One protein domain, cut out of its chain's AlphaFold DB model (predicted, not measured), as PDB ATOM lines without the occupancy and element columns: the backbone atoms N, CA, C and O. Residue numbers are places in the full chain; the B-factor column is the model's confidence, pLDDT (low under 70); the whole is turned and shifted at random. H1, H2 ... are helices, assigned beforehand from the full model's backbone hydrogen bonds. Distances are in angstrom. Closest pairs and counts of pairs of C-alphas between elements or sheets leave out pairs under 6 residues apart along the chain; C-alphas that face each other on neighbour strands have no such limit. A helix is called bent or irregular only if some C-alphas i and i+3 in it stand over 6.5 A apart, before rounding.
ATOM      1  N   SER A   4     -21.654  -1.158  24.379       47.31
ATOM      2  CA  SER A   4     -22.208  -0.075  25.195       47.31
ATOM      3  C   SER A   4     -21.797  -0.101  26.682       47.31
ATOM      4  O   SER A   4     -21.616   0.963  27.274       47.31
ATOM      5  N   ASN A   5     -21.626  -1.273  27.305       56.31
ATOM      6  CA  ASN A   5     -21.376  -1.395  28.753       56.31
ATOM      7  C   ASN A   5     -19.914  -1.178  29.166       56.31
ATOM      8  O   ASN A   5     -19.634  -0.888  30.323       56.31
ATOM      9  N   VAL A   6     -18.966  -1.321  28.245       52.56
ATOM     10  CA  VAL A   6     -17.536  -1.227  28.575       52.56
ATOM     11  C   VAL A   6     -17.071   0.241  28.641       52.56
ATOM     12  O   VAL A   6     -16.176   0.578  29.420       52.56
ATOM     13  N   TRP A   7     -17.736   1.136  27.900       53.78
ATOM     14  CA  TRP A   7     -17.496   2.591  27.899       53.78
ATOM     15  C   TRP A   7     -18.131   3.309  29.085       53.78
ATOM     16  O   TRP A   7     -17.541   4.239  29.639       53.78
ATOM     17  N   SER A   8     -19.310   2.857  29.520       64.25
ATOM     18  CA  SER A   8     -19.941   3.403  30.722       64.25
ATOM     19  C   SER A   8     -19.058   3.201  31.956       64.25
ATOM     20  O   SER A   8     -19.033   4.070  32.824       64.25
ATOM     21  N   MET A   9     -18.266   2.121  31.999       74.38
ATOM     22  CA  MET A   9     -17.349   1.850  33.106       74.38
ATOM     23  C   MET A   9     -16.148   2.796  33.167       74.38
ATOM     24  O   MET A   9     -15.846   3.272  34.257       74.38
ATOM     25  N   ASP A  10     -15.478   3.117  32.054       80.50
ATOM     26  CA  ASP A  10     -14.310   4.020  32.102       80.50
ATOM     27  C   ASP A  10     -14.722   5.448  32.444       80.50
ATOM     28  O   ASP A  10     -14.052   6.123  33.224       80.50
ATOM     29  N   ARG A  11     -15.860   5.900  31.905       79.00
ATOM     30  CA  ARG A  11     -16.426   7.208  32.234       79.00
ATOM     31  C   ARG A  11     -16.855   7.282  33.701       79.00
ATOM     32  O   ARG A  11     -16.627   8.301  34.351       79.00
ATOM     33  N   LEU A  12     -17.444   6.209  34.235       81.38
ATOM     34  CA  LEU A  12     -17.797   6.106  35.653       81.38
ATOM     35  C   LEU A  12     -16.546   6.088  36.543       81.38
ATOM     36  O   LEU A  12     -16.491   6.815  37.531       81.38
ATOM     37  N   ALA A  13     -15.522   5.316  36.174       84.12
ATOM     38  CA  ALA A  13     -14.244   5.277  36.884       84.12
ATOM     39  C   ALA A  13     -13.541   6.643  36.866       84.12
ATOM     40  O   ALA A  13     -13.021   7.082  37.890       84.12
ATOM     41  N   ALA A  14     -13.585   7.350  35.731       85.12
ATOM     42  CA  ALA A  14     -13.072   8.707  35.595       85.12
ATOM     43  C   ALA A  14     -13.803   9.700  36.502       85.12
ATOM     44  O   ALA A  14     -13.156  10.470  37.213       85.12
ATOM     45  N   ALA A  15     -15.137   9.654  36.523       82.38
ATOM     46  CA  ALA A  15     -15.944  10.498  37.397       82.38
ATOM     47  C   ALA A  15     -15.657  10.221  38.882       82.38
ATOM     48  O   ALA A  15     -15.461  11.163  39.648       82.38
ATOM     49  N   ASN A  16     -15.562   8.946  39.269       85.00
ATOM     50  CA  ASN A  16     -15.253   8.544  40.641       85.00
ATOM     51  C   ASN A  16     -13.854   9.006  41.069       85.00
ATOM     52  O   ASN A  16     -13.709   9.577  42.145       85.00
ATOM     53  N   LEU A  17     -12.837   8.841  40.214       88.38
ATOM     54  CA  LEU A  17     -11.478   9.293  40.522       88.38
ATOM     55  C   LEU A  17     -11.418  10.813  40.734       88.38
ATOM     56  O   LEU A  17     -10.776  11.282  41.671       88.38
ATOM     57  N   LEU A  18     -12.078  11.593  39.872       87.81
ATOM     58  CA  LEU A  18     -12.110  13.052  40.007       87.81
ATOM     59  C   LEU A  18     -12.834  13.483  41.291       87.81
ATOM     60  O   LEU A  18     -12.351  14.380  41.986       87.81
ATOM     61  N   ALA A  19     -13.934  12.807  41.636       85.81
ATOM     62  CA  ALA A  19     -14.669  13.045  42.874       85.81
ATOM     63  C   ALA A  19     -13.824  12.735  44.124       85.81
ATOM     64  O   ALA A  19     -13.760  13.566  45.033       85.81
ATOM     65  N   ASP A  20     -13.114  11.602  44.146       89.81
ATOM     66  CA  ASP A  20     -12.233  11.206  45.256       89.81
ATOM     67  C   ASP A  20     -11.076  12.195  45.458       89.81
ATOM     68  O   ASP A  20     -10.710  12.525  46.588       89.81
ATOM     69  N   LEU A  21     -10.534  12.731  44.361       90.31
ATOM     70  CA  LEU A  21      -9.493  13.763  44.382       90.31
ATOM     71  C   LEU A  21     -10.032  15.171  44.688       90.31
ATOM     72  O   LEU A  21      -9.244  16.113  44.776       90.31
ATOM     73  N   ARG A  22     -11.352  15.324  44.868       88.56
ATOM     74  CA  ARG A  22     -12.048  16.609  45.076       88.56
ATOM     75  C   ARG A  22     -11.756  17.632  43.978       88.56
ATOM     76  O   ARG A  22     -11.691  18.834  44.235       88.56
ATOM     77  N   LEU A  23     -11.561  17.151  42.756       87.12
ATOM     78  CA  LEU A  23     -11.389  17.985  41.576       87.12
ATOM     79  C   LEU A  23     -12.748  18.150  40.911       87.12
ATOM     80  O   LEU A  23     -13.427  17.158  40.648       87.12
ATOM     81  N   GLU A  24     -13.143  19.387  40.603       81.25
ATOM     82  CA  GLU A  24     -14.360  19.583  39.821       81.25
ATOM     83  C   GLU A  24     -14.182  18.976  38.420       81.25
ATOM     84  O   GLU A  24     -13.242  19.337  37.693       81.25
ATOM     85  N   PRO A  25     -15.061  18.041  38.020       72.00
ATOM     86  CA  PRO A  25     -14.993  17.446  36.703       72.00
ATOM     87  C   PRO A  25     -15.463  18.474  35.674       72.00
ATOM     88  O   PRO A  25     -16.653  18.741  35.537       72.00
ATOM     89  N   ASN A  26     -14.523  19.037  34.917       84.12
ATOM     90  CA  ASN A  26     -14.854  19.645  33.634       84.12
ATOM     91  C   ASN A  26     -14.793  18.577  32.528       84.12
ATOM     92  O   ASN A  26     -14.065  17.587  32.643       84.12
ATOM     93  N   ASP A  27     -15.537  18.792  31.443       80.94
ATOM     94  CA  ASP A  27     -15.660  17.818  30.351       80.94
ATOM     95  C   ASP A  27     -14.313  17.421  29.731       80.94
ATOM     96  O   ASP A  27     -14.137  16.282  29.297       80.94
ATOM     97  N   ALA A  28     -13.347  18.343  29.698       81.94
ATOM     98  CA  ALA A  28     -12.023  18.085  29.140       81.94
ATOM     99  C   ALA A  28     -11.186  17.162  30.042       81.94
ATOM    100  O   ALA A  28     -10.497  16.270  29.553       81.94
ATOM    101  N   ASN A  29     -11.253  17.350  31.360       82.12
ATOM    102  CA  ASN A  29     -10.554  16.518  32.332       82.12
ATOM    103  C   ASN A  29     -11.204  15.137  32.437       82.12
ATOM    104  O   ASN A  29     -10.487  14.140  32.481       82.12
ATOM    105  N   LEU A  30     -12.539  15.066  32.402       84.94
ATOM    106  CA  LEU A  30     -13.264  13.798  32.388       84.94
ATOM    107  C   LEU A  30     -12.884  12.953  31.163       84.94
ATOM    108  O   LEU A  30     -12.524  11.790  31.319       84.94
ATOM    109  N   GLU A  31     -12.877  13.549  29.966       82.12
ATOM    110  CA  GLU A  31     -12.486  12.858  28.728       82.12
ATOM    111  C   GLU A  31     -11.029  12.370  28.768       82.12
ATOM    112  O   GLU A  31     -10.739  11.253  28.345       82.12
ATOM    113  N   ARG A  32     -10.100  13.168  29.311       82.31
ATOM    114  CA  ARG A  32      -8.688  12.759  29.433       82.31
ATOM    115  C   ARG A  32      -8.511  11.568  30.369       82.31
ATOM    116  O   ARG A  32      -7.737  10.663  30.060       82.31
ATOM    117  N   VAL A  33      -9.211  11.561  31.502       86.25
ATOM    118  CA  VAL A  33      -9.140  10.460  32.471       86.25
ATOM    119  C   VAL A  33      -9.828   9.206  31.922       86.25
ATOM    120  O   VAL A  33      -9.271   8.116  32.039       86.25
ATOM    121  N   GLU A  34     -10.974   9.349  31.251       86.12
ATOM    122  CA  GLU A  34     -11.658   8.252  30.549       86.12
ATOM    123  C   GLU A  34     -10.729   7.587  29.520       86.12
ATOM    124  O   GLU A  34     -10.556   6.368  29.533       86.12
ATOM    125  N   GLN A  35     -10.058   8.380  28.677       82.31
ATOM    126  CA  GLN A  35      -9.092   7.872  27.697       82.31
ATOM    127  C   GLN A  35      -7.919   7.144  28.359       82.31
ATOM    128  O   GLN A  35      -7.481   6.103  27.866       82.31
ATOM    129  N   HIS A  36      -7.421   7.662  29.485       86.75
ATOM    130  CA  HIS A  36      -6.354   7.009  30.233       86.75
ATOM    131  C   HIS A  36      -6.799   5.650  30.789       86.75
ATOM    132  O   HIS A  36      -6.056   4.675  30.682       86.75
ATOM    133  N   PHE A  37      -8.014   5.550  31.337       85.88
ATOM    134  CA  PHE A  37      -8.558   4.275  31.809       85.88
ATOM    135  C   PHE A  37      -8.789   3.279  30.676       85.88
ATOM    136  O   PHE A  37      -8.383   2.122  30.802       85.88
ATOM    137  N   ALA A  38      -9.335   3.733  29.547       81.19
ATOM    138  CA  ALA A  38      -9.506   2.898  28.364       81.19
ATOM    139  C   ALA A  38      -8.160   2.337  27.877       81.19
ATOM    140  O   ALA A  38      -8.036   1.134  27.631       81.19
ATOM    141  N   GLN A  39      -7.129   3.185  27.797       84.88
ATOM    142  CA  GLN A  39      -5.783   2.772  27.405       84.88
ATOM    143  C   GLN A  39      -5.164   1.805  28.419       84.88
ATOM    144  O   GLN A  39      -4.620   0.773  28.031       84.88
ATOM    145  N   HIS A  40      -5.273   2.104  29.716       84.19
ATOM    146  CA  HIS A  40      -4.766   1.237  30.776       84.19
ATOM    147  C   HIS A  40      -5.420  -0.147  30.732       84.19
ATOM    148  O   HIS A  40      -4.724  -1.158  30.817       84.19
ATOM    149  N   ARG A  41      -6.744  -0.212  30.541       84.44
ATOM    150  CA  ARG A  41      -7.474  -1.475  30.398       84.44
ATOM    151  C   ARG A  41      -6.962  -2.280  29.205       84.44
ATOM    152  O   ARG A  41      -6.670  -3.458  29.375       84.44
ATOM    153  N   LEU A  42      -6.796  -1.655  28.036       83.06
ATOM    154  CA  LEU A  42      -6.247  -2.328  26.851       83.06
ATOM    155  C   LEU A  42      -4.844  -2.888  27.120       83.06
ATOM    156  O   LEU A  42      -4.594  -4.062  26.864       83.06
ATOM    157  N   THR A  43      -3.953  -2.090  27.711       83.38
ATOM    158  CA  THR A  43      -2.590  -2.526  28.045       83.38
ATOM    159  C   THR A  43      -2.577  -3.661  29.074       83.38
ATOM    160  O   THR A  43      -1.824  -4.624  28.920       83.38
ATOM    161  N   ALA A  44      -3.424  -3.597  30.104       81.62
ATOM    162  CA  ALA A  44      -3.540  -4.654  31.106       81.62
ATOM    163  C   ALA A  44      -4.071  -5.963  30.498       81.62
ATOM    164  O   ALA A  44      -3.567  -7.041  30.815       81.62
ATOM    165  N   MET A  45      -5.046  -5.873  29.591       83.69
ATOM    166  CA  MET A  45      -5.576  -7.028  28.864       83.69
ATOM    167  C   MET A  45      -4.527  -7.635  27.933       83.69
ATOM    168  O   MET A  45      -4.332  -8.845  27.947       83.69
ATOM    169  N   GLU A  46      -3.786  -6.829  27.174       85.44
ATOM    170  CA  GLU A  46      -2.678  -7.334  26.355       85.44
ATOM    171  C   GLU A  46      -1.613  -8.042  27.196       85.44
ATOM    172  O   GLU A  46      -1.121  -9.104  26.813       85.44
ATOM    173  N   TRP A  47      -1.262  -7.481  28.353       86.19
ATOM    174  CA  TRP A  47      -0.320  -8.113  29.272       86.19
ATOM    175  C   TRP A  47      -0.848  -9.454  29.802       86.19
ATOM    176  O   TRP A  47      -0.122 -10.452  29.790       86.19
ATOM    177  N   ALA A  48      -2.117  -9.502  30.219       83.88
ATOM    178  CA  ALA A  48      -2.752 -10.726  30.698       83.88
ATOM    179  C   ALA A  48      -2.818 -11.799  29.600       83.88
ATOM    180  O   ALA A  48      -2.465 -12.950  29.850       83.88
ATOM    181  N   ALA A  49      -3.187 -11.413  28.375       86.94
ATOM    182  CA  ALA A  49      -3.209 -12.303  27.221       86.94
ATOM    183  C   ALA A  49      -1.817 -12.876  26.928       86.94
ATOM    184  O   ALA A  49      -1.663 -14.090  26.872       86.94
ATOM    185  N   LYS A  50      -0.772 -12.040  26.862       86.94
ATOM    186  CA  LYS A  50       0.613 -12.509  26.666       86.94
ATOM    187  C   LYS A  50       1.043 -13.519  27.730       86.94
ATOM    188  O   LYS A  50       1.717 -14.497  27.420       86.94
ATOM    189  N   ARG A  51       0.640 -13.311  28.987       87.69
ATOM    190  CA  ARG A  51       0.935 -14.246  30.080       87.69
ATOM    191  C   ARG A  51       0.209 -15.582  29.900       87.69
ATOM    192  O   ARG A  51       0.810 -16.628  30.135       87.69
ATOM    193  N   VAL A  52      -1.055 -15.562  29.481       87.81
ATOM    194  CA  VAL A  52      -1.809 -16.783  29.157       87.81
ATOM    195  C   VAL A  52      -1.169 -17.506  27.970       87.81
ATOM    196  O   VAL A  52      -0.904 -18.699  28.081       87.81
ATOM    197  N   GLN A  53      -0.834 -16.789  26.896       87.50
ATOM    198  CA  GLN A  53      -0.158 -17.333  25.716       87.50
ATOM    199  C   GLN A  53       1.136 -18.056  26.096       87.50
ATOM    200  O   GLN A  53       1.313 -19.222  25.751       87.50
ATOM    201  N   ALA A  54       2.002 -17.389  26.864       87.12
ATOM    202  CA  ALA A  54       3.266 -17.952  27.326       87.12
ATOM    203  C   ALA A  54       3.060 -19.221  28.169       87.12
ATOM    204  O   ALA A  54       3.775 -20.202  27.991       87.12
ATOM    205  N   ASN A  55       2.052 -19.236  29.047       88.81
ATOM    206  CA  ASN A  55       1.729 -20.422  29.840       88.81
ATOM    207  C   ASN A  55       1.236 -21.590  28.975       88.81
ATOM    208  O   ASN A  55       1.552 -22.740  29.274       88.81
ATOM    209  N   ILE A  56       0.440 -21.322  27.936       86.94
ATOM    210  CA  ILE A  56      -0.036 -22.369  27.025       86.94
ATOM    211  C   ILE A  56       1.146 -22.932  26.230       86.94
ATOM    212  O   ILE A  56       1.307 -24.149  26.217       86.94
ATOM    213  N   ILE A  57       1.999 -22.078  25.652       87.75
ATOM    214  CA  ILE A  57       3.208 -22.502  24.923       87.75
ATOM    215  C   ILE A  57       4.088 -23.379  25.816       87.75
ATOM    216  O   ILE A  57       4.389 -24.506  25.443       87.75
ATOM    217  N   ALA A  58       4.382 -22.945  27.044       88.31
ATOM    218  CA  ALA A  58       5.191 -23.732  27.975       88.31
ATOM    219  C   ALA A  58       4.589 -25.119  28.277       88.31
ATOM    220  O   ALA A  58       5.313 -26.097  28.463       88.31
ATOM    221  N   ARG A  59       3.253 -25.241  28.319       87.12
ATOM    222  CA  ARG A  59       2.582 -26.542  28.492       87.12
ATOM    223  C   ARG A  59       2.660 -27.409  27.237       87.12
ATOM    224  O   ARG A  59       2.782 -28.623  27.368       87.12
ATOM    225  N   VAL A  60       2.574 -26.801  26.057       86.75
ATOM    226  CA  VAL A  60       2.711 -27.483  24.765       86.75
ATOM    227  C   VAL A  60       4.139 -28.004  24.588       86.75
ATOM    228  O   VAL A  60       4.303 -29.176  24.269       86.75
ATOM    229  N   GLU A  61       5.156 -27.204  24.910       86.44
ATOM    230  CA  GLU A  61       6.571 -27.604  24.902       86.44
ATOM    231  C   GLU A  61       6.874 -28.722  25.916       86.44
ATOM    232  O   GLU A  61       7.595 -29.683  25.628       86.44
ATOM    233  N   ALA A  62       6.299 -28.639  27.120       87.31
ATOM    234  CA  ALA A  62       6.453 -29.692  28.122       87.31
ATOM    235  C   ALA A  62       5.836 -31.016  27.644       87.31
ATOM    236  O   ALA A  62       6.450 -32.076  27.780       87.31
ATOM    237  N   ALA A  63       4.647 -30.956  27.038       84.31
ATOM    238  CA  ALA A  63       4.008 -32.122  26.443       84.31
ATOM    239  C   ALA A  63       4.802 -32.644  25.236       84.31
ATOM    240  O   ALA A  63       5.008 -33.848  25.117       84.31
ATOM    241  N   SER A  64       5.319 -31.778  24.364       81.56
ATOM    242  CA  SER A  64       6.108 -32.228  23.217       81.56
ATOM    243  C   SER A  64       7.335 -33.017  23.670       81.56
ATOM    244  O   SER A  64       7.562 -34.124  23.188       81.56
ATOM    245  N   THR A  65       8.032 -32.540  24.702       83.31
ATOM    246  CA  THR A  65       9.179 -33.234  25.304       83.31
ATOM    247  C   THR A  65       8.808 -34.606  25.882       83.31
ATOM    248  O   THR A  65       9.580 -35.558  25.771       83.31
ATOM    249  N   GLU A  66       7.620 -34.743  26.478       83.00
ATOM    250  CA  GLU A  66       7.147 -36.008  27.051       83.00
ATOM    251  C   GLU A  66       6.703 -37.029  25.985       83.00
ATOM    252  O   GLU A  66       6.963 -38.232  26.115       83.00
ATOM    253  N   TYR A  67       6.004 -36.577  24.942       75.31
ATOM    254  CA  TYR A  67       5.331 -37.453  23.978       75.31
ATOM    255  C   TYR A  67       6.174 -37.751  22.730       75.31
ATOM    256  O   TYR A  67       6.040 -38.845  22.167       75.31
ATOM    257  N   PHE A  68       7.080 -36.847  22.339       69.56
ATOM    258  CA  PHE A  68       7.958 -36.994  21.170       69.56
ATOM    259  C   PHE A  68       8.800 -38.285  21.185       69.56
ATOM    260  O   PHE A  68       8.791 -38.996  20.177       69.56
ATOM    261  N   PRO A  69       9.428 -38.703  22.309       72.56
ATOM    262  CA  PRO A  69      10.194 -39.953  22.352       72.56
ATOM    263  C   PRO A  69       9.346 -41.213  22.125       72.56
ATOM    264  O   PRO A  69       9.891 -42.276  21.843       72.56
ATOM    265  N   ARG A  70       8.020 -41.118  22.299       73.44
ATOM    266  CA  ARG A  70       7.093 -42.258  22.276       73.44
ATOM    267  C   ARG A  70       6.295 -42.375  20.973       73.44
ATOM    268  O   ARG A  70       5.826 -43.468  20.679       73.44
ATOM    269  N   HIS A  71       6.121 -41.283  20.222       70.88
ATOM    270  CA  HIS A  71       5.167 -41.233  19.104       70.88
ATOM    271  C   HIS A  71       5.737 -40.694  17.775       70.88
ATOM    272  O   HIS A  71       5.018 -40.668  16.780       70.88
ATOM    273  N   GLY A  72       7.021 -40.314  17.722       74.50
ATOM    274  CA  GLY A  72       7.714 -39.995  16.466       74.50
ATOM    275  C   GLY A  72       7.325 -38.657  15.813       74.50
ATOM    276  O   GLY A  72       6.759 -37.769  16.452       74.50
ATOM    277  N   GLU A  73       7.668 -38.500  14.529       74.81
ATOM    278  CA  GLU A  73       7.595 -37.226  13.783       74.81
ATOM    279  C   GLU A  73       6.173 -36.670  13.582       74.81
ATOM    280  O   GLU A  73       6.002 -35.451  13.558       74.81
ATOM    281  N   GLU A  74       5.140 -37.514  13.487       73.06
ATOM    282  CA  GLU A  74       3.752 -37.053  13.289       73.06
ATOM    283  C   GLU A  74       3.254 -36.192  14.461       73.06
ATOM    284  O   GLU A  74       2.561 -35.191  14.265       73.06
ATOM    285  N   TRP A  75       3.668 -36.525  15.685       76.75
ATOM    286  CA  TRP A  75       3.354 -35.722  16.867       76.75
ATOM    287  C   TRP A  75       4.128 -34.408  16.896       76.75
ATOM    288  O   TRP A  75       3.583 -33.391  17.317       76.75
ATOM    289  N   ALA A  76       5.364 -34.400  16.396       74.38
ATOM    290  CA  ALA A  76       6.170 -33.189  16.282       74.38
ATOM    291  C   ALA A  76       5.493 -32.149  15.381       74.38
ATOM    292  O   ALA A  76       5.354 -30.989  15.766       74.38
ATOM    293  N   ALA A  77       4.988 -32.584  14.221       79.06
ATOM    294  CA  ALA A  77       4.228 -31.727  13.316       79.06
ATOM    295  C   ALA A  77       2.947 -31.185  13.978       79.06
ATOM    296  O   ALA A  77       2.619 -30.007  13.820       79.06
ATOM    297  N   GLY A  78       2.254 -32.017  14.765       82.69
ATOM    298  CA  GLY A  78       1.082 -31.611  15.543       82.69
ATOM    299  C   GLY A  78       1.392 -30.527  16.582       82.69
ATOM    300  O   GLY A  78       0.673 -29.531  16.659       82.69
ATOM    301  N   PHE A  79       2.486 -30.672  17.336       82.00
ATOM    302  CA  PHE A  79       2.922 -29.673  18.317       82.00
ATOM    303  C   PHE A  79       3.334 -28.351  17.658       82.00
ATOM    304  O   PHE A  79       2.871 -27.295  18.087       82.00
ATOM    305  N   CYS A  80       4.096 -28.396  16.560       80.75
ATOM    306  CA  CYS A  80       4.436 -27.191  15.798       80.75
ATOM    307  C   CYS A  80       3.187 -26.478  15.255       80.75
ATOM    308  O   CYS A  80       3.110 -25.250  15.277       80.75
ATOM    309  N   CYS A  81       2.189 -27.233  14.788       84.81
ATOM    310  CA  CYS A  81       0.919 -26.663  14.342       84.81
ATOM    311  C   CYS A  81       0.161 -25.996  15.503       84.81
ATOM    312  O   CYS A  81      -0.329 -24.876  15.351       84.81
ATOM    313  N   ALA A  82       0.113 -26.638  16.674       83.56
ATOM    314  CA  ALA A  82      -0.528 -26.081  17.862       83.56
ATOM    315  C   ALA A  82       0.134 -24.765  18.312       83.56
ATOM    316  O   ALA A  82      -0.567 -23.788  18.577       83.56
ATOM    317  N   GLU A  83       1.467 -24.698  18.336       83.81
ATOM    318  CA  GLU A  83       2.209 -23.472  18.664       83.81
ATOM    319  C   GLU A  83       1.913 -22.333  17.679       83.81
ATOM    320  O   GLU A  83       1.653 -21.204  18.100       83.81
ATOM    321  N   GLN A  84       1.877 -22.626  16.374       83.88
ATOM    322  CA  GLN A  84       1.516 -21.642  15.347       83.88
ATOM    323  C   GLN A  84       0.086 -21.125  15.520       83.88
ATOM    324  O   GLN A  84      -0.158 -19.924  15.385       83.88
ATOM    325  N   GLN A  85      -0.861 -22.001  15.860       84.38
ATOM    326  CA  GLN A  85      -2.229 -21.581  16.151       84.38
ATOM    327  C   GLN A  85      -2.267 -20.657  17.369       84.38
ATOM    328  O   GLN A  85      -2.794 -19.552  17.269       84.38
ATOM    329  N   ILE A  86      -1.624 -21.030  18.478       83.44
ATOM    330  CA  ILE A  86      -1.557 -20.201  19.694       83.44
ATOM    331  C   ILE A  86      -0.910 -18.834  19.418       83.44
ATOM    332  O   ILE A  86      -1.334 -17.830  19.994       83.44
ATOM    333  N   ALA A  87       0.082 -18.767  18.528       80.75
ATOM    334  CA  ALA A  87       0.751 -17.526  18.140       80.75
ATOM    335  C   ALA A  87      -0.163 -16.544  17.378       80.75
ATOM    336  O   ALA A  87       0.092 -15.341  17.391       80.75
ATOM    337  N   THR A  88      -1.218 -17.046  16.727       82.19
ATOM    338  CA  THR A  88      -2.136 -16.245  15.891       82.19
ATOM    339  C   THR A  88      -3.420 -15.816  16.599       82.19
ATOM    340  O   THR A  88      -4.115 -14.933  16.097       82.19
ATOM    341  N   VAL A  89      -3.719 -16.382  17.773       82.19
ATOM    342  CA  VAL A  89      -4.884 -16.009  18.588       82.19
ATOM    343  C   VAL A  89      -4.727 -14.581  19.118       82.19
ATOM    344  O   VAL A  89      -3.714 -14.234  19.728       82.19
ATOM    345  N   SER A  90      -5.748 -13.746  18.920       78.88
ATOM    346  CA  SER A  90      -5.759 -12.373  19.429       78.88
ATOM    347  C   SER A  90      -5.937 -12.317  20.952       78.88
ATOM    348  O   SER A  90      -6.517 -13.210  21.568       78.88
ATOM    349  N   SER A  91      -5.509 -11.220  21.585       75.75
ATOM    350  CA  SER A  91      -5.685 -11.019  23.033       75.75
ATOM    351  C   SER A  91      -7.148 -11.103  23.484       75.75
ATOM    352  O   SER A  91      -7.430 -11.593  24.575       75.75
ATOM    353  N   ALA A  92      -8.074 -10.636  22.643       70.88
ATOM    354  CA  ALA A  92      -9.509 -10.679  22.906       70.88
ATOM    355  C   ALA A  92     -10.046 -12.116  22.893       70.88
ATOM    356  O   ALA A  92     -10.757 -12.516  23.812       70.88
ATOM    357  N   GLU A  93      -9.652 -12.913  21.896       76.62
ATOM    358  CA  GLU A  93     -10.009 -14.334  21.804       76.62
ATOM    359  C   GLU A  93      -9.382 -15.144  22.940       76.62
ATOM    360  O   GLU A  93     -10.039 -15.998  23.532       76.62
ATOM    361  N   MET A  94      -8.134 -14.835  23.298       79.38
ATOM    362  CA  MET A  94      -7.413 -15.527  24.361       79.38
ATOM    363  C   MET A  94      -8.021 -15.287  25.743       79.38
ATOM    364  O   MET A  94      -8.045 -16.193  26.573       79.38
ATOM    365  N   LEU A  95      -8.508 -14.071  25.993       78.62
ATOM    366  CA  LEU A  95      -9.167 -13.716  27.248       78.62
ATOM    367  C   LEU A  95     -10.680 -13.948  27.220       78.62
ATOM    368  O   LEU A  95     -11.305 -13.871  28.273       78.62
ATOM    369  N   GLN A  96     -11.258 -14.235  26.050       73.44
ATOM    370  CA  GLN A  96     -12.704 -14.316  25.820       73.44
ATOM    371  C   GLN A  96     -13.448 -13.028  26.225       73.44
ATOM    372  O   GLN A  96     -14.567 -13.075  26.734       73.44
ATOM    373  N   ILE A  97     -12.823 -11.864  26.018       63.97
ATOM    374  CA  ILE A  97     -13.397 -10.551  26.352       63.97
ATOM    375  C   ILE A  97     -13.511  -9.713  25.076       63.97
ATOM    376  O   ILE A  97     -12.529  -9.542  24.353       63.97
ATOM    377  N   GLU A  98     -14.693  -9.143  24.820       59.44
ATOM    378  CA  GLU A  98     -14.910  -8.170  23.742       59.44
ATOM    379  C   GLU A  98     -14.120  -6.880  24.040       59.44
ATOM    380  O   GLU A  98     -14.449  -6.107  24.942       59.44
ATOM    381  N   THR A  99     -13.034  -6.644  23.297       54.66
ATOM    382  CA  THR A  99     -12.237  -5.413  23.394       54.66
ATOM    383  C   THR A  99     -12.766  -4.371  22.409       54.66
ATOM    384  O   THR A  99     -12.289  -4.269  21.276       54.66
ATOM    385  N   GLY A 100     -13.754  -3.580  22.819       57.31
ATOM    386  CA  GLY A 100     -14.170  -2.410  22.045       57.31
ATOM    387  C   GLY A 100     -13.049  -1.359  21.971       57.31
ATOM    388  O   GLY A 100     -12.413  -1.048  22.979       57.31
ATOM    389  N   LYS A 101     -12.798  -0.781  20.784       56.00
ATOM    390  CA  LYS A 101     -11.929   0.408  20.626       56.00
ATOM    391  C   LYS A 101     -12.620   1.662  21.169       56.00
ATOM    392  O   LYS A 101     -13.840   1.771  21.061       56.00
ATOM    393  N   ALA A 102     -11.832   2.632  21.647       53.84
ATOM    394  CA  ALA A 102     -12.315   3.958  22.044       53.84
ATOM    395  C   ALA A 102     -13.150   4.631  20.966       53.84
ATOM    396  O   ALA A 102     -12.646   5.010  19.909       53.84
ATOM    397  N   ALA A 103     -14.450   4.755  21.246       58.22
ATOM    398  CA  ALA A 103     -15.372   5.481  20.401       58.22
ATOM    399  C   ALA A 103     -15.038   6.974  20.486       58.22
ATOM    400  O   ALA A 103     -15.024   7.573  21.558       58.22
ATOM    401  N   SER A 104     -14.787   7.594  19.339       59.38
ATOM    402  CA  SER A 104     -14.625   9.046  19.251       59.38
ATOM    403  C   SER A 104     -15.885   9.772  19.740       59.38
ATOM    404  O   SER A 104     -17.004   9.287  19.548       59.38
ATOM    405  N   LYS A 105     -15.735  10.997  20.264       56.84
ATOM    406  CA  LYS A 105     -16.858  11.898  20.604       56.84
ATOM    407  C   LYS A 105     -17.936  11.952  19.513       56.84
ATOM    408  O   LYS A 105     -19.128  11.901  19.806       56.84
ATOM    409  N   GLY A 106     -17.529  11.981  18.242       67.62
ATOM    410  CA  GLY A 106     -18.450  11.968  17.103       67.62
ATOM    411  C   GLY A 106     -19.207  10.647  16.916       67.62
ATOM    412  O   GLY A 106     -20.324  10.651  16.407       67.62
ATOM    413  N   GLN A 107     -18.638   9.503  17.301       61.06
ATOM    414  CA  GLN A 107     -19.352   8.218  17.319       61.06
ATOM    415  C   GLN A 107     -20.360   8.150  18.472       61.06
ATOM    416  O   GLN A 107     -21.472   7.669  18.260       61.06
ATOM    417  N   ILE A 108     -20.013   8.696  19.641       59.50
ATOM    418  CA  ILE A 108     -20.908   8.777  20.803       59.50
ATOM    419  C   ILE A 108     -22.108   9.681  20.488       59.50
ATOM    420  O   ILE A 108     -23.250   9.241  20.594       59.50
ATOM    421  N   LEU A 109     -21.865  10.897  19.988       63.41
ATOM    422  CA  LEU A 109     -22.922  11.843  19.601       63.41
ATOM    423  C   LEU A 109     -23.865  11.266  18.540       63.41
ATOM    424  O   LEU A 109     -25.083  11.361  18.671       63.41
ATOM    425  N   ARG A 110     -23.319  10.617  17.503       70.69
ATOM    426  CA  ARG A 110     -24.139   9.982  16.457       70.69
ATOM    427  C   ARG A 110     -24.987   8.832  16.998       70.69
ATOM    428  O   ARG A 110     -26.117   8.666  16.545       70.69
ATOM    429  N   ARG A 111     -24.487   8.066  17.972       60.97
ATOM    430  CA  ARG A 111     -25.271   7.019  18.645       60.97
ATOM    431  C   ARG A 111     -26.374   7.595  19.524       60.97
ATOM    432  O   ARG A 111     -27.495   7.112  19.425       60.97
ATOM    433  N   MET A 112     -26.091   8.639  20.307       63.12
ATOM    434  CA  MET A 112     -27.099   9.303  21.145       63.12
ATOM    435  C   MET A 112     -28.241   9.880  20.303       63.12
ATOM    436  O   MET A 112     -29.406   9.677  20.623       63.12
ATOM    437  N   VAL A 113     -27.919  10.530  19.179       69.25
ATOM    438  CA  VAL A 113     -28.926  11.049  18.237       69.25
ATOM    439  C   VAL A 113     -29.747   9.923  17.604       69.25
ATOM    440  O   VAL A 113     -30.940  10.095  17.368       69.25
ATOM    441  N   ARG A 114     -29.130   8.766  17.324       68.00
ATOM    442  CA  ARG A 114     -29.844   7.605  16.782       68.00
ATOM    443  C   ARG A 114     -30.790   6.986  17.816       68.00
ATOM    444  O   ARG A 114     -31.948   6.767  17.493       68.00
ATOM    445  N   GLN A 115     -30.336   6.791  19.055       61.91
ATOM    446  CA  GLN A 115     -31.174   6.279  20.147       61.91
ATOM    447  C   GLN A 115     -32.342   7.216  20.478       61.91
ATOM    448  O   GLN A 115     -33.449   6.745  20.691       61.91
ATOM    449  N   ALA A 116     -32.132   8.535  20.435       58.75
ATOM    450  CA  ALA A 116     -33.196   9.522  20.635       58.75
ATOM    451  C   ALA A 116     -34.221   9.596  19.482       58.75
ATOM    452  O   ALA A 116     -35.217  10.299  19.604       58.75
ATOM    453  N   ARG A 117     -33.961   8.936  18.345       63.22
ATOM    454  CA  ARG A 117     -34.904   8.810  17.218       63.22
ATOM    455  C   ARG A 117     -35.649   7.476  17.198       63.22
ATOM    456  O   ARG A 117     -36.641   7.364  16.487       63.22
TER     457      ARG A 117
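AT A GLANCE: This is residues 4 to 117 of the 119 residues of an uncharacterized protein of Sphingobium herbicidovorans (strain ATCC 700291 / DSM 11019 / NBRC 16415 / MH) (UniProt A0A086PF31). One very long helix, H2, makes the long axis of the model; after its last residue, His 71, a tight turn leads into H3, which folds back side by side with H2, giving a helical hairpin with one long and one short arm. Near the other end H1 crosses H2 steeply, the short H4 packs on H2 between these two places, and H5 lies off to the side of the H1 end, its residues 109 to 117 sticking out. The printed part has 114 residues with five named helices, in the order H1, H2, H3, H4, H5, and no named strand; its class is all helix. It is extended, with a radius of gyration of the C-alphas of 21.7 A, and flat, spanning 67 by 37 by 15 A.

IN THESE COORDINATES: H2 is residues 27 to 71, 63.6 A from C-alpha 27 at (-15.660, 17.818, 30.351) to C-alpha 71 at (5.167, -41.233, 19.104). It has a kink of 32 degrees near residue 65 and is irregular, but only just: C-alphas 66 and 69 are 6.9 A apart. H3 is residues 73 to 88, 23.2 A long, and H4 is residues 91 to 95, 6.1 A. H1 is residues 4 to 20, 25.1 A long; it is neither bent nor irregular, but only just, with C-alphas 4 and 7 at 6.1 A. H5, residues 105 to 117, is 18.6 A long and ends with C-alpha 117 at (-34.904, 8.810, 17.218).

HOW THE PARTS SIT: H2 is the hub, touching three other helices. H2 and H3 form a helical hairpin: they touch, at a shallow tilt of 2 degrees, opposite ways, with the closest C-alphas those of Ser 64 and Phe 79, 6.4 A apart. H2 touches H3 with residues 53 to 68 alone. With residues 45 to 53 alone H2 touches H4, the closest C-alphas being those of Ala 49 and Ser 91, 5.0 A apart. With residues 30 to 38 alone H2 touches H1, at a steep tilt of 59 degrees, opposite ways; the closest C-alphas, of Arg 11 and Glu 34, are 5.2 A apart. H5 touches no helix, and H1 is apart from H3 and H4. Each O i to N i+4 pair is within hydrogen-bond range in H3, H4 and H5, against 10 of 13 in H1 and 39 of 41 in H2.

THE WHOLE: The two C-alphas farthest apart, of Glu 24 and Arg 70, are 67.8 A from each other. The printed part has no cut. The links H2 to H3 and H3 to H4 are tight, H1 to H2 and H4 to H5 are short, and no link is long. Residues 69 to 74, of which 69 to 71 belong to H2, also stand free. The mean pLDDT of the printed part is 77.3; residues 4 to 8, 68, 97 to 109 and 111 to 117 are under 70.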